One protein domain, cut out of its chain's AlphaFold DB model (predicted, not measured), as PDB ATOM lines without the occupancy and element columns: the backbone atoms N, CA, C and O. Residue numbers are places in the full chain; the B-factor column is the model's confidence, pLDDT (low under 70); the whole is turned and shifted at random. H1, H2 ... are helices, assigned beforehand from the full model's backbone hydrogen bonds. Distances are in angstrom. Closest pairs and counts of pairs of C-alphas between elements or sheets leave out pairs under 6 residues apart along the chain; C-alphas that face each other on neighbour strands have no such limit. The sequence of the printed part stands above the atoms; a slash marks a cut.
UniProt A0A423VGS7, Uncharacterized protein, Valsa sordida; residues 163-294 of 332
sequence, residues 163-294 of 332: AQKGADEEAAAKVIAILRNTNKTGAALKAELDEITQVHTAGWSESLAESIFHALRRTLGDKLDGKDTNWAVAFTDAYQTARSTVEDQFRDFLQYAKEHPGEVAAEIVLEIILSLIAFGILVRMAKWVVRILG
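What this domain is: This is residues 163 to 294 of the 332 residues of an uncharacterized protein of Valsa sordida (UniProt A0A423VGS7). The long helix H6 is the spine: H3 and H4 cross its middle, H5 makes a hairpin with its start, and the H1-H2 hairpin packs on H3 through H1. The printed part has 132 residues with six named helices, H1 to H6 in order along the chain, and no named strand; its class is all helix, with 107 of the 132 printed residues in the named helices. The whole is compact, radius of gyration of the C-alphas 16.0 A, spanning 48 by 33 by 25 A.

How they stand to each other: Start at H1, residues 163 to 181; its residues 171 to 178 touch residues 192 to 197 of H2, 187 to 199, closest C-alphas Ala 171 and Ile 196, 6.5 A. H1 touches H3, residues 206 to 224, at a steep tilt of 48 degrees, closest C-alphas Ala 172 and Ile 212, 4.4 A. At the hub H6, residues 264 to 293, residues 273 to 285 touch H4, residues 233 to 249, closest C-alphas Ala 242 and Gly 280, 4.8 A. H6 residues 265 to 270 touch H5, residues 251 to 259. O i to N i+4 pairs are within hydrogen-bond range throughout H1, H2, H4 and H5, 14 of 15 in H3, 24 of 26 in H6.

Where its parts are: Find C-alpha 163 at (166.262, 251.423, 151.468); H1 runs 27.8 A. H6 runs 40.8 A to C-alpha 293 at (150.877, 228.918, 147.762), with a kink of 44 degrees near residue 287.

The domain as a whole: The printed part has no cut and no long link. Mean pLDDT of the printed part is 73.0, with 44 residues under 70, among them 285 to 294.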
ATOM      1  N   ALA A 163     166.407 251.875 152.852       72.12
ATOM      2  CA  ALA A 163     166.262 251.423 151.468       72.12
ATOM      3  C   ALA A 163     165.352 250.187 151.328       72.12
ATOM      4  O   ALA A 163     164.630 250.055 150.345       72.12
ATOM      5  N   GLN A 164     165.356 249.300 152.325       67.19
ATOM      6  CA  GLN A 164     164.530 248.096 152.344       67.19
ATOM      7  C   GLN A 164     163.074 248.422 152.682       67.19
ATOM      8  O   GLN A 164     162.173 247.907 152.033       67.19
ATOM      9  N   LYS A 165     162.845 249.366 153.603       72.94
ATOM     10  CA  LYS A 165     161.496 249.837 153.940       72.94
ATOM     11  C   LYS A 165     160.765 250.441 152.731       72.94
ATOM     12  O   LYS A 165     159.588 250.166 152.536       72.94
ATOM     13  N   GLY A 166     161.461 251.219 151.896       79.06
ATOM     14  CA  GLY A 166     160.872 251.769 150.668       79.06
ATOM     15  C   GLY A 166     160.475 250.690 149.651       79.06
ATOM     16  O   GLY A 166     159.396 250.760 149.065       79.06
ATOM     17  N   ALA A 167     161.308 249.658 149.486       79.12
ATOM     18  CA  ALA A 167     161.001 248.520 148.616       79.12
ATOM     19  C   ALA A 167     159.825 247.678 149.149       79.12
ATOM     20  O   ALA A 167     158.964 247.264 148.372       79.12
ATOM     21  N   ASP A 168     159.760 247.479 150.470       70.81
ATOM     22  CA  ASP A 168     158.670 246.769 151.145       70.81
ATOM     23  C   ASP A 168     157.323 247.503 150.969       70.81
ATOM     24  O   ASP A 168     156.300 246.872 150.700       70.81
ATOM     25  N   GLU A 169     157.309 248.838 151.067       81.75
ATOM     26  CA  GLU A 169     156.106 249.657 150.857       81.75
ATOM     27  C   GLU A 169     155.615 249.615 149.400       81.75
ATOM     28  O   GLU A 169     154.410 249.491 149.153       81.75
ATOM     29  N   GLU A 170     156.528 249.659 148.425       82.81
ATOM     30  CA  GLU A 170     156.176 249.535 147.007       82.81
ATOM     31  C   GLU A 170     155.621 248.139 146.686       82.81
ATOM     32  O   GLU A 170     154.587 248.003 146.020       82.81
ATOM     33  N   ALA A 171     156.270 247.087 147.190       78.25
ATOM     34  CA  ALA A 171     155.806 245.713 147.034       78.25
ATOM     35  C   ALA A 171     154.431 245.512 147.690       78.25
ATOM     36  O   ALA A 171     153.535 244.921 147.080       78.25
ATOM     37  N   ALA A 172     154.223 246.069 148.884       78.38
ATOM     38  CA  ALA A 172     152.937 246.055 149.566       78.38
ATOM     39  C   ALA A 172     151.828 246.718 148.740       78.38
ATOM     40  O   ALA A 172     150.752 246.138 148.578       78.38
ATOM     41  N   ALA A 173     152.089 247.893 148.163       84.12
ATOM     42  CA  ALA A 173     151.125 248.585 147.314       84.12
ATOM     43  C   ALA A 173     150.724 247.742 146.091       84.12
ATOM     44  O   ALA A 173     149.536 247.656 145.766       84.12
ATOM     45  N   LYS A 174     151.687 247.060 145.453       82.56
ATOM     46  CA  LYS A 174     151.426 246.152 144.323       82.56
ATOM     47  C   LYS A 174     150.576 244.949 144.737       82.56
ATOM     48  O   LYS A 174     149.603 244.630 144.056       82.56
ATOM     49  N   VAL A 175     150.880 244.326 145.879       78.31
ATOM     50  CA  VAL A 175     150.084 243.211 146.424       78.31
ATOM     51  C   VAL A 175     148.641 243.649 146.681       78.31
ATOM     52  O   VAL A 175     147.710 242.969 146.249       78.31
ATOM     53  N   ILE A 176     148.427 244.801 147.323       82.19
ATOM     54  CA  ILE A 176     147.075 245.317 147.573       82.19
ATOM     55  C   ILE A 176     146.356 245.664 146.266       82.19
ATOM     56  O   ILE A 176     145.173 245.357 146.130       82.19
ATOM     57  N   ALA A 177     147.042 246.247 145.280       84.06
ATOM     58  CA  ALA A 177     146.452 246.535 143.973       84.06
ATOM     59  C   ALA A 177     145.958 245.258 143.275       84.06
ATOM     60  O   ALA A 177     144.848 245.237 142.740       84.06
ATOM     61  N   ILE A 178     146.732 244.174 143.342       81.44
ATOM     62  CA  ILE A 178     146.308 242.874 142.822       81.44
ATOM     63  C   ILE A 178     145.100 242.350 143.599       81.44
ATOM     64  O   ILE A 178     144.102 241.985 142.984       81.44
ATOM     65  N   LEU A 179     145.149 242.340 144.935       77.94
ATOM     66  CA  LEU A 179     144.033 241.859 145.759       77.94
ATOM     67  C   LEU A 179     142.740 242.636 145.486       77.94
ATOM     68  O   LEU A 179     141.666 242.041 145.451       77.94
ATOM     69  N   ARG A 180     142.844 243.947 145.245       80.62
ATOM     70  CA  ARG A 180     141.710 244.813 144.905       80.62
ATOM     71  C   ARG A 180     141.129 244.531 143.531       80.62
ATOM     72  O   ARG A 180     139.927 244.687 143.371       80.62
ATOM     73  N   ASN A 181     141.952 244.183 142.549       79.19
ATOM     74  CA  ASN A 181     141.539 244.132 141.144       79.19
ATOM     75  C   ASN A 181     141.363 242.706 140.616       79.19
ATOM     76  O   ASN A 181     140.833 242.509 139.522       79.19
ATOM     77  N   THR A 182     141.812 241.698 141.361       68.62
ATOM     78  CA  THR A 182     141.796 240.327 140.873       68.62
ATOM     79  C   THR A 182     140.389 239.731 140.919       68.62
ATOM     80  O   THR A 182     139.835 239.429 141.972       68.62
ATOM     81  N   ASN A 183     139.832 239.489 139.734       61.38
ATOM     82  CA  ASN A 183     138.833 238.437 139.524       61.38
ATOM     83  C   ASN A 183     139.509 237.087 139.206       61.38
ATOM     84  O   ASN A 183     138.833 236.079 139.010       61.38
ATOM     85  N   LYS A 184     140.848 237.068 139.103       58.72
ATOM     86  CA  LYS A 184     141.642 235.884 138.773       58.72
ATOM     87  C   LYS A 184     141.843 235.029 140.021       58.72
ATOM     88  O   LYS A 184     142.047 235.539 141.123       58.72
ATOM     89  N   THR A 185     141.853 233.718 139.822       53.44
ATOM     90  CA  THR A 185     142.044 232.715 140.870       53.44
ATOM     91  C   THR A 185     143.145 231.729 140.459       53.44
ATOM     92  O   THR A 185     143.473 231.595 139.279       53.44
ATOM     93  N   GLY A 186     143.768 231.059 141.432       56.31
ATOM     94  CA  GLY A 186     144.737 229.988 141.167       56.31
ATOM     95  C   GLY A 186     146.053 230.453 140.522       56.31
ATOM     96  O   GLY A 186     146.690 231.393 140.993       56.31
ATOM     97  N   ALA A 187     146.491 229.760 139.465       52.16
ATOM     98  CA  ALA A 187     147.835 229.888 138.889       52.16
ATOM     99  C   ALA A 187     148.149 231.273 138.290       52.16
ATOM    100  O   ALA A 187     149.293 231.714 138.355       52.16
ATOM    101  N   ALA A 188     147.148 231.975 137.749       59.78
ATOM    102  CA  ALA A 188     147.341 233.297 137.148       59.78
ATOM    103  C   ALA A 188     147.644 234.372 138.202       59.78
ATOM    104  O   ALA A 188     148.545 235.181 138.024       59.78
ATOM    105  N   LEU A 189     146.927 234.332 139.328       63.00
ATOM    106  CA  LEU A 189     147.162 235.221 140.466       63.00
ATOM    107  C   LEU A 189     148.477 234.877 141.180       63.00
ATOM    108  O   LEU A 189     149.198 235.759 141.635       63.00
ATOM    109  N   LYS A 190     148.815 233.584 141.229       57.34
ATOM    110  CA  LYS A 190     150.098 233.114 141.745       57.34
ATOM    111  C   LYS A 190     151.280 233.661 140.958       57.34
ATOM    112  O   LYS A 190     152.216 234.128 141.582       57.34
ATOM    113  N   ALA A 191     151.237 233.606 139.629       65.25
ATOM    114  CA  ALA A 191     152.316 234.129 138.795       65.25
ATOM    115  C   ALA A 191     152.548 235.628 139.053       65.25
ATOM    116  O   ALA A 191     153.687 236.054 139.179       65.25
ATOM    117  N   GLU A 192     151.466 236.390 139.229       68.81
ATOM    118  CA  GLU A 192     151.501 237.832 139.509       68.81
ATOM    119  C   GLU A 192     152.076 238.141 140.913       68.81
ATOM    120  O   GLU A 192     152.859 239.074 141.085       68.81
ATOM    121  N   LEU A 193     151.752 237.325 141.926       66.44
ATOM    122  CA  LEU A 193     152.339 237.439 143.271       66.44
ATOM    123  C   LEU A 193     153.794 236.939 143.334       66.44
ATOM    124  O   LEU A 193     154.623 237.529 144.033       66.44
ATOM    125  N   ASP A 194     154.107 235.850 142.631       64.06
ATOM    126  CA  ASP A 194     155.456 235.288 142.546       64.06
ATOM    127  C   ASP A 194     156.391 236.272 141.825       64.06
ATOM    128  O   ASP A 194     157.524 236.440 142.255       64.06
ATOM    129  N   GLU A 195     155.917 237.002 140.811       70.44
ATOM    130  CA  GLU A 195     156.678 238.075 140.161       70.44
ATOM    131  C   GLU A 195     157.044 239.194 141.150       70.44
ATOM    132  O   GLU A 195     158.213 239.559 141.269       70.44
ATOM    133  N   ILE A 196     156.086 239.685 141.944       66.31
ATOM    134  CA  ILE A 196     156.356 240.733 142.946       66.31
ATOM    135  C   ILE A 196     157.341 240.247 144.013       66.31
ATOM    136  O   ILE A 196     158.246 240.979 144.415       66.31
ATOM    137  N   THR A 197     157.174 239.012 144.479       58.50
ATOM    138  CA  THR A 197     158.009 238.455 145.551       58.50
ATOM    139  C   THR A 197     159.389 238.011 145.072       58.50
ATOM    140  O   THR A 197     160.325 238.040 145.866       58.50
ATOM    141  N   GLN A 198     159.553 237.660 143.791       58.53
ATOM    142  CA  GLN A 198     160.858 237.390 143.173       58.53
ATOM    143  C   GLN A 198     161.653 238.667 142.903       58.53
ATOM    144  O   GLN A 198     162.878 238.653 142.998       58.53
ATOM    145  N   VAL A 199     160.970 239.773 142.598       56.19
ATOM    146  CA  VAL A 199     161.604 241.093 142.453       56.19
ATOM    147  C   VAL A 199     162.069 241.638 143.811       56.19
ATOM    148  O   VAL A 199     163.008 242.432 143.874       56.19
ATOM    149  N   HIS A 200     161.475 241.176 144.916       56.84
ATOM    150  CA  HIS A 200     161.906 241.545 146.258       56.84
ATOM    151  C   HIS A 200     163.180 240.786 146.668       56.84
ATOM    152  O   HIS A 200     163.160 239.588 146.947       56.84
ATOM    153  N   THR A 201     164.307 241.496 146.745       50.31
ATOM    154  CA  THR A 201     165.654 240.922 146.943       50.31
ATOM    155  C   THR A 201     165.834 240.137 148.247       50.31
ATOM    156  O   THR A 201     166.732 239.302 148.337       50.31
ATOM    157  N   ALA A 202     164.977 240.368 149.246       52.06
ATOM    158  CA  ALA A 202     164.996 239.678 150.538       52.06
ATOM    159  C   ALA A 202     163.930 238.569 150.673       52.06
ATOM    160  O   ALA A 202     163.858 237.916 151.715       52.06
ATOM    161  N   GLY A 203     163.090 238.353 149.652       56.44
ATOM    162  CA  GLY A 203     161.918 237.483 149.753       56.44
ATOM    163  C   GLY A 203     160.898 237.991 150.782       56.44
ATOM    164  O   GLY A 203     160.797 239.195 151.029       56.44
ATOM    165  N   TRP A 204     160.132 237.071 151.380       59.66
ATOM    166  CA  TRP A 204     159.148 237.384 152.422       59.66
ATOM    167  C   TRP A 204     159.835 237.827 153.721       59.66
ATOM    168  O   TRP A 204     160.487 237.025 154.393       59.66
ATOM    169  N   SER A 205     159.647 239.093 154.091       61.12
ATOM    170  CA  SER A 205     160.167 239.706 155.314       61.12
ATOM    171  C   SER A 205     159.029 240.114 156.264       61.12
ATOM    172  O   SER A 205     157.862 240.208 155.881       61.12
ATOM    173  N   GLU A 206     159.372 240.357 157.529       54.81
ATOM    174  CA  GLU A 206     158.444 240.898 158.533       54.81
ATOM    175  C   GLU A 206     158.016 242.333 158.191       54.81
ATOM    176  O   GLU A 206     156.833 242.657 158.263       54.81
ATOM    177  N   SER A 207     158.954 243.151 157.706       63.22
ATOM    178  CA  SER A 207     158.702 244.524 157.262       63.22
ATOM    179  C   SER A 207     157.793 244.601 156.031       63.22
ATOM    180  O   SER A 207     156.951 245.496 155.946       63.22
ATOM    181  N   LEU A 208     157.884 243.639 155.107       65.75
ATOM    182  CA  LEU A 208     156.944 243.505 153.992       65.75
ATOM    183  C   LEU A 208     155.534 243.166 154.485       65.75
ATOM    184  O   LEU A 208     154.560 243.758 154.026       65.75
ATOM    185  N   ALA A 209     155.411 242.231 155.432       62.09
ATOM    186  CA  ALA A 209     154.116 241.852 155.995       62.09
ATOM    187  C   ALA A 209     153.437 243.031 156.717       62.09
ATOM    188  O   ALA A 209     152.249 243.286 156.505       62.09
ATOM    189  N   GLU A 210     154.198 243.780 157.514       62.38
ATOM    190  CA  GLU A 210     153.747 245.014 158.167       62.38
ATOM    191  C   GLU A 210     153.320 246.072 157.136       62.38
ATOM    192  O   GLU A 210     152.238 246.656 157.238       62.38
ATOM    193  N   SER A 211     154.110 246.249 156.074       71.69
ATOM    194  CA  SER A 211     153.804 247.191 154.992       71.69
ATOM    195  C   SER A 211     152.515 246.822 154.247       71.69
ATOM    196  O   SER A 211     151.702 247.702 153.959       71.69
ATOM    197  N   ILE A 212     152.273 245.528 153.989       72.88
ATOM    198  CA  ILE A 212     151.026 245.021 153.386       72.88
ATOM    199  C   ILE A 212     149.829 245.331 154.286       72.88
ATOM    200  O   ILE A 212     148.803 245.814 153.803       72.88
ATOM    201  N   PHE A 213     149.949 245.089 155.592       72.62
ATOM    202  CA  PHE A 213     148.874 245.368 156.540       72.62
ATOM    203  C   PHE A 213     148.545 246.865 156.616       72.62
ATOM    204  O   PHE A 213     147.374 247.243 156.540       72.62
ATOM    205  N   HIS A 214     149.556 247.735 156.681       75.94
ATOM    206  CA  HIS A 214     149.336 249.182 156.657       75.94
ATOM    207  C   HIS A 214     148.735 249.665 155.337       75.94
ATOM    208  O   HIS A 214     147.821 250.490 155.351       75.94
ATOM    209  N   ALA A 215     149.193 249.143 154.198       79.88
ATOM    210  CA  ALA A 215     148.612 249.461 152.895       79.88
ATOM    211  C   ALA A 215     147.134 249.036 152.810       79.88
ATOM    212  O   ALA A 215     146.300 249.774 152.274       79.88
ATOM    213  N   LEU A 216     146.785 247.886 153.397       80.62
ATOM    214  CA  LEU A 216     145.403 247.430 153.495       80.62
ATOM    215  C   LEU A 216     144.570 248.353 154.390       80.62
ATOM    216  O   LEU A 216     143.513 248.805 153.963       80.62
ATOM    217  N   ARG A 217     145.055 248.701 155.588       81.06
ATOM    218  CA  ARG A 217     144.359 249.635 156.489       81.06
ATOM    219  C   ARG A 217     144.106 250.991 155.836       81.06
ATOM    220  O   ARG A 217     142.989 251.484 155.916       81.06
ATOM    221  N   ARG A 218     145.091 251.553 155.127       84.94
ATOM    222  CA  ARG A 218     144.920 252.802 154.360       84.94
ATOM    223  C   ARG A 218     143.827 252.674 153.300       84.94
ATOM    224  O   ARG A 218     142.951 253.523 153.226       84.94
ATOM    225  N   THR A 219     143.830 251.573 152.548       85.25
ATOM    226  CA  THR A 219     142.805 251.292 151.526       85.25
ATOM    227  C   THR A 219     141.397 251.223 152.124       85.25
ATOM    228  O   THR A 219     140.427 251.634 151.490       85.25
ATOM    229  N   LEU A 220     141.267 250.686 153.336       84.44
ATOM    230  CA  LEU A 220     139.993 250.623 154.045       84.44
ATOM    231  C   LEU A 220     139.579 251.983 154.616       84.44
ATOM    232  O   LEU A 220     138.402 252.327 154.527       84.44
ATOM    233  N   GLY A 221     140.535 252.751 155.147       81.19
ATOM    234  CA  GLY A 221     140.333 254.130 155.595       81.19
ATOM    235  C   GLY A 221     139.804 255.015 154.470       81.19
ATOM    236  O   GLY A 221     138.773 255.653 154.634       81.19
ATOM    237  N   ASP A 222     140.396 254.917 153.275       82.19
ATOM    238  CA  ASP A 222     139.926 255.635 152.084       82.19
ATOM    239  C   ASP A 222     138.433 255.388 151.796       82.19
ATOM    240  O   ASP A 222     137.715 256.309 151.409       82.19
ATOM    241  N   LYS A 223     137.939 254.160 152.006       78.00
ATOM    242  CA  LYS A 223     136.518 253.843 151.803       78.00
ATOM    243  C   LYS A 223     135.619 254.359 152.924       78.00
ATOM    244  O   LYS A 223     134.478 254.729 152.654       78.00
ATOM    245  N   LEU A 224     136.108 254.379 154.162       73.75
ATOM    246  CA  LEU A 224     135.399 254.981 155.297       73.75
ATOM    247  C   LEU A 224     135.270 256.499 155.135       73.75
ATOM    248  O   LEU A 224     134.212 257.045 155.437       73.75
ATOM    249  N   ASP A 225     136.276 257.139 154.540       76.06
ATOM    250  CA  ASP A 225     136.270 258.560 154.168       76.06
ATOM    251  C   ASP A 225     135.377 258.868 152.948       76.06
ATOM    252  O   ASP A 225     135.345 259.994 152.451       76.06
ATOM    253  N   GLY A 226     134.657 257.869 152.425       72.50
ATOM    254  CA  GLY A 226     133.743 258.028 151.298       72.50
ATOM    255  C   GLY A 226     134.430 258.152 149.937       72.50
ATOM    256  O   GLY A 226     133.772 258.535 148.968       72.50
ATOM    257  N   LYS A 227     135.727 257.826 149.818       78.31
ATOM    258  CA  LYS A 227     136.390 257.799 148.508       78.31
ATOM    259  C   LYS A 227     135.875 256.622 147.695       78.31
ATOM    260  O   LYS A 227     135.892 255.464 148.137       78.31
ATOM    261  N   ASP A 228     135.460 256.928 146.473       68.06
ATOM    262  CA  ASP A 228     134.939 255.915 145.575       68.06
ATOM    263  C   ASP A 228     136.046 254.920 145.211       68.06
ATOM    264  O   ASP A 228     137.127 255.265 144.726       68.06
ATOM    265  N   THR A 229     135.794 253.661 145.537       73.00
ATOM    266  CA  THR A 229     136.777 252.588 145.466       73.00
ATOM    267  C   THR A 229     136.151 251.418 144.736       73.00
ATOM    268  O   THR A 229     135.465 250.581 145.331       73.00
ATOM    269  N   ASN A 230     136.430 251.359 143.433       79.94
ATOM    270  CA  ASN A 230     136.139 250.201 142.602       79.94
ATOM    271  C   ASN A 230     137.033 249.041 143.052       79.94
ATOM    272  O   ASN A 230     138.251 249.059 142.855       79.94
ATOM    273  N   TRP A 231     136.423 248.063 143.715       85.44
ATOM    274  CA  TRP A 231     137.049 246.814 144.136       85.44
ATOM    275  C   TRP A 231     136.408 245.650 143.385       85.44
ATOM    276  O   TRP A 231     135.213 245.663 143.091       85.44
ATOM    277  N   ALA A 232     137.200 244.622 143.104       81.62
ATOM    278  CA  ALA A 232     136.731 243.357 142.572       81.62
ATOM    279  C   ALA A 232     135.696 242.723 143.511       81.62
ATOM    280  O   ALA A 232     135.689 242.959 144.725       81.62
ATOM    281  N   VAL A 233     134.837 241.874 142.944       79.88
ATOM    282  CA  VAL A 233     133.734 241.232 143.676       79.88
ATOM    283  C   VAL A 233     134.265 240.427 144.864       79.88
ATOM    284  O   VAL A 233     133.729 240.542 145.958       79.88
ATOM    285  N   ALA A 234     135.367 239.691 144.684       77.25
ATOM    286  CA  ALA A 234     135.971 238.883 145.745       77.25
ATOM    287  C   ALA A 234     136.473 239.725 146.933       77.25
ATOM    288  O   ALA A 234     136.256 239.365 148.087       77.25
ATOM    289  N   PHE A 235     137.118 240.863 146.660       81.69
ATOM    290  CA  PHE A 235     137.596 241.763 147.708       81.69
ATOM    291  C   PHE A 235     136.432 242.481 148.403       81.69
ATOM    292  O   PHE A 235     136.447 242.659 149.619       81.69
ATOM    293  N   THR A 236     135.398 242.844 147.641       85.38
ATOM    294  CA  THR A 236     134.173 243.452 148.174       85.38
ATOM    295  C   THR A 236     133.427 242.492 149.099       85.38
ATOM    296  O   THR A 236     133.070 242.892 150.202       85.38
ATOM    297  N   ASP A 237     133.257 241.231 148.699       82.25
ATOM    298  CA  ASP A 237     132.645 240.177 149.521       82.25
ATOM    299  C   ASP A 237     133.444 239.929 150.808       82.25
ATOM    300  O   ASP A 237     132.885 239.897 151.908       82.25
ATOM    301  N   ALA A 238     134.775 239.841 150.696       82.06
ATOM    302  CA  ALA A 238     135.656 239.685 151.848       82.06
ATOM    303  C   ALA A 238     135.557 240.873 152.816       82.06
ATOM    304  O   ALA A 238     135.473 240.665 154.026       82.06
ATOM    305  N   TYR A 239     135.525 242.104 152.297       86.75
ATOM    306  CA  TYR A 239     135.335 243.310 153.101       86.75
ATOM    307  C   TYR A 239     133.968 243.331 153.784       86.75
ATOM    308  O   TYR A 239     133.906 243.548 154.989       86.75
ATOM    309  N   GLN A 240     132.883 243.092 153.042       86.31
ATOM    310  CA  GLN A 240     131.522 243.114 153.582       86.31
ATOM    311  C   GLN A 240     131.341 242.062 154.675       86.31
ATOM    312  O   GLN A 240     130.831 242.388 155.741       86.31
ATOM    313  N   THR A 241     131.836 240.845 154.447       80.44
ATOM    314  CA  THR A 241     131.784 239.759 155.435       80.44
ATOM    315  C   THR A 241     132.606 240.094 156.681       80.44
ATOM    316  O   THR A 241     132.143 239.906 157.806       80.44
ATOM    317  N   ALA A 242     133.836 240.594 156.507       83.56
ATOM    318  CA  ALA A 242     134.693 240.969 157.632       83.56
ATOM    319  C   ALA A 242     134.067 242.105 158.447       83.56
ATOM    320  O   ALA A 242     134.035 242.050 159.673       83.56
ATOM    321  N   ARG A 243     133.517 243.105 157.757       86.75
ATOM    322  CA  ARG A 243     132.827 244.232 158.370       86.75
ATOM    323  C   ARG A 243     131.585 243.793 159.134       86.75
ATOM    324  O   ARG A 243     131.487 244.147 160.299       86.75
ATOM    325  N   SER A 244     130.684 243.017 158.532       82.31
ATOM    326  CA  SER A 244     129.458 242.577 159.210       82.31
ATOM    327  C   SER A 244     129.779 241.742 160.446       82.31
ATOM    328  O   SER A 244     129.205 241.958 161.503       82.31
ATOM    329  N   THR A 245     130.775 240.858 160.347       81.31
ATOM    330  CA  THR A 245     131.235 240.049 161.482       81.31
ATOM    331  C   THR A 245     131.747 240.928 162.621       81.31
ATOM    332  O   THR A 245     131.391 240.710 163.775       81.31
ATOM    333  N   VAL A 246     132.568 241.938 162.316       80.69
ATOM    334  CA  VAL A 246     133.077 242.869 163.332       80.69
ATOM    335  C   VAL A 246     131.948 243.738 163.894       80.69
ATOM    336  O   VAL A 246     131.869 243.909 165.105       80.69
ATOM    337  N   GLU A 247     131.048 244.247 163.055       83.31
ATOM    338  CA  GLU A 247     129.903 245.058 163.486       83.31
ATOM    339  C   GLU A 247     128.949 244.278 164.397       83.31
ATOM    340  O   GLU A 247     128.456 244.827 165.379       83.31
ATOM    341  N   ASP A 248     128.728 242.994 164.119       80.94
ATOM    342  CA  ASP A 248     127.874 242.142 164.940       80.94
ATOM    343  C   ASP A 248     128.522 241.791 166.284       80.94
ATOM    344  O   ASP A 248     127.834 241.786 167.304       80.94
ATOM    345  N   GLN A 249     129.832 241.527 166.301       77.44
ATOM    346  CA  GLN A 249     130.570 241.164 167.518       77.44
ATOM    347  C   GLN A 249     130.884 242.371 168.414       77.44
ATOM    348  O   GLN A 249     130.928 242.236 169.633       77.44
ATOM    349  N   PHE A 250     131.094 243.552 167.825       80.75
ATOM    350  CA  PHE A 250     131.520 244.768 168.527       80.75
ATOM    351  C   PHE A 250     130.481 245.892 168.450       80.75
ATOM    352  O   PHE A 250     130.828 247.069 168.557       80.75
ATOM    353  N   ARG A 251     129.200 245.543 168.274       81.81
ATOM    354  CA  ARG A 251     128.086 246.494 168.125       81.81
ATOM    355  C   ARG A 251     128.069 247.559 169.217       81.81
ATOM    356  O   ARG A 251     127.988 248.741 168.903       81.81
ATOM    357  N   ASP A 252     128.192 247.137 170.471       76.06
ATOM    358  CA  ASP A 252     128.103 248.028 171.632       76.06
ATOM    359  C   ASP A 252     129.277 249.017 171.673       76.06
ATOM    360  O   ASP A 252     129.092 250.201 171.945       76.06
ATOM    361  N   PHE A 253     130.480 248.570 171.300       74.56
ATOM    362  CA  PHE A 253     131.669 249.424 171.210       74.56
ATOM    363  C   PHE A 253     131.597 250.402 170.039       74.56
ATOM    364  O   PHE A 253     131.987 251.560 170.163       74.56
ATOM    365  N   LEU A 254     131.076 249.950 168.900       76.12
ATOM    366  CA  LEU A 254     130.810 250.805 167.746       76.12
ATOM    367  C   LEU A 254     129.764 251.869 168.066       76.12
ATOM    368  O   LEU A 254     129.887 253.005 167.612       76.12
ATOM    369  N   GLN A 255     128.735 251.502 168.825       78.06
ATOM    370  CA  GLN A 255     127.707 252.425 169.277       78.06
ATOM    371  C   GLN A 255     128.304 253.463 170.232       78.06
ATOM    372  O   GLN A 255     128.126 254.656 170.006       78.06
ATOM    373  N   TYR A 256     129.112 253.023 171.200       75.38
ATOM    374  CA  TYR A 256     129.850 253.912 172.097       75.38
ATOM    375  C   TYR A 256     130.744 254.897 171.328       75.38
ATOM    376  O   TYR A 256     130.668 256.106 171.531       75.38
ATOM    377  N   ALA A 257     131.544 254.416 170.373       77.50
ATOM    378  CA  ALA A 257     132.418 255.279 169.578       77.50
ATOM    379  C   ALA A 257     131.639 256.324 168.752       77.50
ATOM    380  O   ALA A 257     132.114 257.443 168.566       77.50
ATOM    381  N   LYS A 258     130.429 255.985 168.278       78.44
ATOM    382  CA  LYS A 258     129.549 256.918 167.552       78.44
ATOM    383  C   LYS A 258     128.926 257.979 168.454       78.44
ATOM    384  O   LYS A 258     128.695 259.093 167.996       78.44
ATOM    385  N   GLU A 259     128.624 257.627 169.698       82.81
ATOM    386  CA  GLU A 259     128.029 258.535 170.684       82.81
ATOM    387  C   GLU A 259     129.065 259.507 171.270       82.81
ATOM    388  O   GLU A 259     128.707 260.615 171.669       82.81
ATOM    389  N   HIS A 260     130.353 259.145 171.223       77.44
ATOM    390  CA  HIS A 260     131.462 259.909 171.801       77.44
ATOM    391  C   HIS A 260     132.560 260.309 170.775       77.44
ATOM    392  O   HIS A 260     133.739 260.043 171.015       77.44
ATOM    393  N   PRO A 261     132.245 260.991 169.649       67.19
ATOM    394  CA  PRO A 261     133.156 261.190 168.505       67.19
ATOM    395  C   PRO A 261     134.343 262.161 168.726       67.19
ATOM    396  O   PRO A 261     134.971 262.585 167.762       67.19
ATOM    397  N   GLY A 262     134.656 262.537 169.965       69.44
ATOM    398  CA  GLY A 262     135.798 263.398 170.313       69.44
ATOM    399  C   GLY A 262     136.602 262.903 171.517       69.44
ATOM    400  O   GLY A 262     137.520 263.584 171.970       69.44
ATOM    401  N   GLU A 263     136.253 261.737 172.062       79.44
ATOM    402  CA  GLU A 263     137.059 261.085 173.087       79.44
ATOM    403  C   GLU A 263     138.189 260.307 172.414       79.44
ATOM    404  O   GLU A 263     137.957 259.559 171.467       79.44
ATOM    405  N   VAL A 264     139.403 260.410 172.958       71.88
ATOM    406  CA  VAL A 264     140.568 259.623 172.503       71.88
ATOM    407  C   VAL A 264     140.238 258.122 172.457       71.88
ATOM    408  O   VAL A 264     140.705 257.394 171.586       71.88
ATOM    409  N   ALA A 265     139.359 257.661 173.353       69.81
ATOM    410  CA  ALA A 265     138.861 256.292 173.363       69.81
ATOM    411  C   ALA A 265     138.121 255.906 172.068       69.81
ATOM    412  O   ALA A 265     138.312 254.797 171.575       69.81
ATOM    413  N   ALA A 266     137.316 256.799 171.484       69.56
ATOM    414  CA  ALA A 266     136.579 256.519 170.251       69.56
ATOM    415  C   ALA A 266     137.514 256.399 169.036       69.56
ATOM    416  O   ALA A 266     137.318 255.515 168.197       69.56
ATOM    417  N   GLU A 267     138.564 257.221 168.970       73.12
ATOM    418  CA  GLU A 267     139.590 257.139 167.919       73.12
ATOM    419  C   GLU A 267     140.360 255.815 167.992       73.12
ATOM    420  O   GLU A 267     140.509 255.117 166.986       73.12
ATOM    421  N   ILE A 268     140.775 255.412 169.197       72.81
ATOM    422  CA  ILE A 268     141.457 254.130 169.423       72.81
ATOM    423  C   ILE A 268     140.548 252.956 169.037       72.81
ATOM    424  O   ILE A 268     140.988 252.015 168.372       72.81
ATOM    425  N   VAL A 269     139.268 253.005 169.417       75.25
ATOM    426  CA  VAL A 269     138.295 251.954 169.084       75.25
ATOM    427  C   VAL A 269     138.130 251.824 167.567       75.25
ATOM    428  O   VAL A 269     138.151 250.705 167.049       75.25
ATOM    429  N   LEU A 270     138.045 252.938 166.835       74.38
ATOM    430  CA  LEU A 270     137.944 252.925 165.373       74.38
ATOM    431  C   LEU A 270     139.184 252.299 164.712       74.38
ATOM    432  O   LEU A 270     139.054 251.481 163.797       74.38
ATOM    433  N   GLU A 271     140.379 252.620 165.207       75.81
ATOM    434  CA  GLU A 271     141.648 252.055 164.731       75.81
ATOM    435  C   GLU A 271     141.731 250.532 164.952       75.81
ATOM    436  O   GLU A 271     142.206 249.778 164.088       75.81
ATOM    437  N   ILE A 272     141.223 250.052 166.091       77.44
ATOM    438  CA  ILE A 272     141.121 248.619 166.396       77.44
ATOM    439  C   ILE A 272     140.141 247.943 165.434       77.44
ATOM    440  O   ILE A 272     140.470 246.915 164.842       77.44
ATOM    441  N   ILE A 273     138.967 248.533 165.209       80.12
ATOM    442  CA  ILE A 273     137.958 247.997 164.285       80.12
ATOM    443  C   ILE A 273     138.513 247.907 162.862       80.12
ATOM    444  O   ILE A 273     138.376 246.871 162.210       80.12
ATOM    445  N   LEU A 274     139.204 248.947 162.389       81.38
ATOM    446  CA  LEU A 274     139.836 248.951 161.070       81.38
ATOM    447  C   LEU A 274     140.875 247.832 160.937       81.38
ATOM    448  O   LEU A 274     140.957 247.168 159.900       81.38
ATOM    449  N   SER A 275     141.640 247.591 162.002       76.94
ATOM    450  CA  SER A 275     142.614 246.500 162.078       76.94
ATOM    451  C   SER A 275     141.948 245.128 162.014       76.94
ATOM    452  O   SER A 275     142.415 244.254 161.284       76.94
ATOM    453  N   LEU A 276     140.838 244.943 162.732       78.50
ATOM    454  CA  LEU A 276     140.068 243.700 162.724       78.50
ATOM    455  C   LEU A 276     139.448 243.427 161.352       78.50
ATOM    456  O   LEU A 276     139.506 242.295 160.878       78.50
ATOM    457  N   ILE A 277     138.923 244.451 160.677       82.25
ATOM    458  CA  ILE A 277     138.390 244.316 159.315       82.25
ATOM    459  C   ILE A 277     139.516 243.966 158.335       82.25
ATOM    460  O   ILE A 277     139.370 243.028 157.552       82.25
ATOM    461  N   ALA A 278     140.657 244.663 158.398       78.69
ATOM    462  CA  ALA A 278     141.829 244.345 157.580       78.69
ATOM    463  C   ALA A 278     142.267 242.889 157.780       78.69
ATOM    464  O   ALA A 278     142.517 242.166 156.813       78.69
ATOM    465  N   PHE A 279     142.292 242.427 159.029       75.94
ATOM    466  CA  PHE A 279     142.613 241.046 159.348       75.94
ATOM    467  C   PHE A 279     141.556 240.063 158.831       75.94
ATOM    468  O   PHE A 279     141.906 239.048 158.233       75.94
ATOM    469  N   GLY A 280     140.268 240.373 158.987       75.94
ATOM    470  CA  GLY A 280     139.169 239.563 158.467       75.94
ATOM    471  C   GLY A 280     139.250 239.387 156.950       75.94
ATOM    472  O   GLY A 280     139.098 238.272 156.453       75.94
ATOM    473  N   ILE A 281     139.597 240.450 156.216       79.75
ATOM    474  CA  ILE A 281     139.867 240.373 154.775       79.75
ATOM    475  C   ILE A 281     141.064 239.470 154.512       79.75
ATOM    476  O   ILE A 281     140.963 238.578 153.677       79.75
ATOM    477  N   LEU A 282     142.180 239.648 155.226       71.44
ATOM    478  CA  LEU A 282     143.364 238.807 155.044       71.44
ATOM    479  C   LEU A 282     143.073 237.331 155.316       71.44
ATOM    480  O   LEU A 282     143.521 236.502 154.538       71.44
ATOM    481  N   VAL A 283     142.298 236.987 156.347       71.75
ATOM    482  CA  VAL A 283     141.898 235.601 156.659       71.75
ATOM    483  C   VAL A 283     140.929 235.047 155.622       71.75
ATOM    484  O   VAL A 283     141.066 233.906 155.179       71.75
ATOM    485  N   ARG A 284     139.955 235.844 155.184       72.38
ATOM    486  CA  ARG A 284     139.002 235.416 154.157       72.38
ATOM    487  C   ARG A 284     139.702 235.192 152.822       72.38
ATOM    488  O   ARG A 284     139.442 234.200 152.137       72.38
ATOM    489  N   MET A 285     140.643 236.075 152.507       68.88
ATOM    490  CA  MET A 285     141.554 235.950 151.383       68.88
ATOM    491  C   MET A 285     142.607 234.867 151.631       68.88
ATOM    492  O   MET A 285     143.107 234.308 150.664       68.88
ATOM    493  N   ALA A 286     142.896 234.474 152.877       67.31
ATOM    494  CA  ALA A 286     143.905 233.465 153.191       67.31
ATOM    495  C   ALA A 286     143.561 232.109 152.582       67.31
ATOM    496  O   ALA A 286     144.472 231.414 152.159       67.31
ATOM    497  N   LYS A 287     142.279 231.748 152.437       63.03
ATOM    498  CA  LYS A 287     141.886 230.542 151.680       63.03
ATOM    499  C   LYS A 287     142.356 230.608 150.223       63.03
ATOM    500  O   LYS A 287     142.864 229.630 149.680       63.03
ATOM    501  N   TRP A 288     142.258 231.785 149.611       60.50
ATOM    502  CA  TRP A 288     142.776 232.039 148.270       60.50
ATOM    503  C   TRP A 288     144.307 232.046 148.256       60.50
ATOM    504  O   TRP A 288     144.901 231.362 147.428       60.50
ATOM    505  N   VAL A 289     144.949 232.729 149.209       60.62
ATOM    506  CA  VAL A 289     146.416 232.777 149.356       60.62
ATOM    507  C   VAL A 289     147.008 231.386 149.585       60.62
ATOM    508  O   VAL A 289     148.018 231.042 148.990       60.62
ATOM    509  N   VAL A 290     146.365 230.538 150.380       64.94
ATOM    510  CA  VAL A 290     146.801 229.166 150.655       64.94
ATOM    511  C   VAL A 290     146.702 228.287 149.404       64.94
ATOM    512  O   VAL A 290     147.666 227.591 149.076       64.94
ATOM    513  N   ARG A 291     145.611 228.392 148.631       61.62
ATOM    514  CA  ARG A 291     145.503 227.730 147.317       61.62
ATOM    515  C   ARG A 291     146.562 228.228 146.327       61.62
ATOM    516  O   ARG A 291     147.136 227.438 145.584       61.62
ATOM    517  N   ILE A 292     146.893 229.518 146.370       56.19
ATOM    518  CA  ILE A 292     147.953 230.148 145.564       56.19
ATOM    519  C   ILE A 292     149.349 229.646 145.960       56.19
ATOM    520  O   ILE A 292     150.153 229.297 145.094       56.19
ATOM    521  N   LEU A 293     149.633 229.515 147.259       57.69
ATOM    522  CA  LEU A 293     150.877 228.918 147.762       57.69
ATOM    523  C   LEU A 293     151.036 227.461 147.290       57.69
ATOM    524  O   LEU A 293     152.151 226.944 147.225       57.69
ATOM    525  N   GLY A 294     149.940 226.842 146.849       59.09
ATOM    526  CA  GLY A 294     149.900 225.518 146.254       59.09
ATOM    527  C   GLY A 294     149.421 224.453 147.215       59.09
ATOM    528  O   GLY A 294     149.739 223.294 147.005       59.09
TER     529      GLY A 294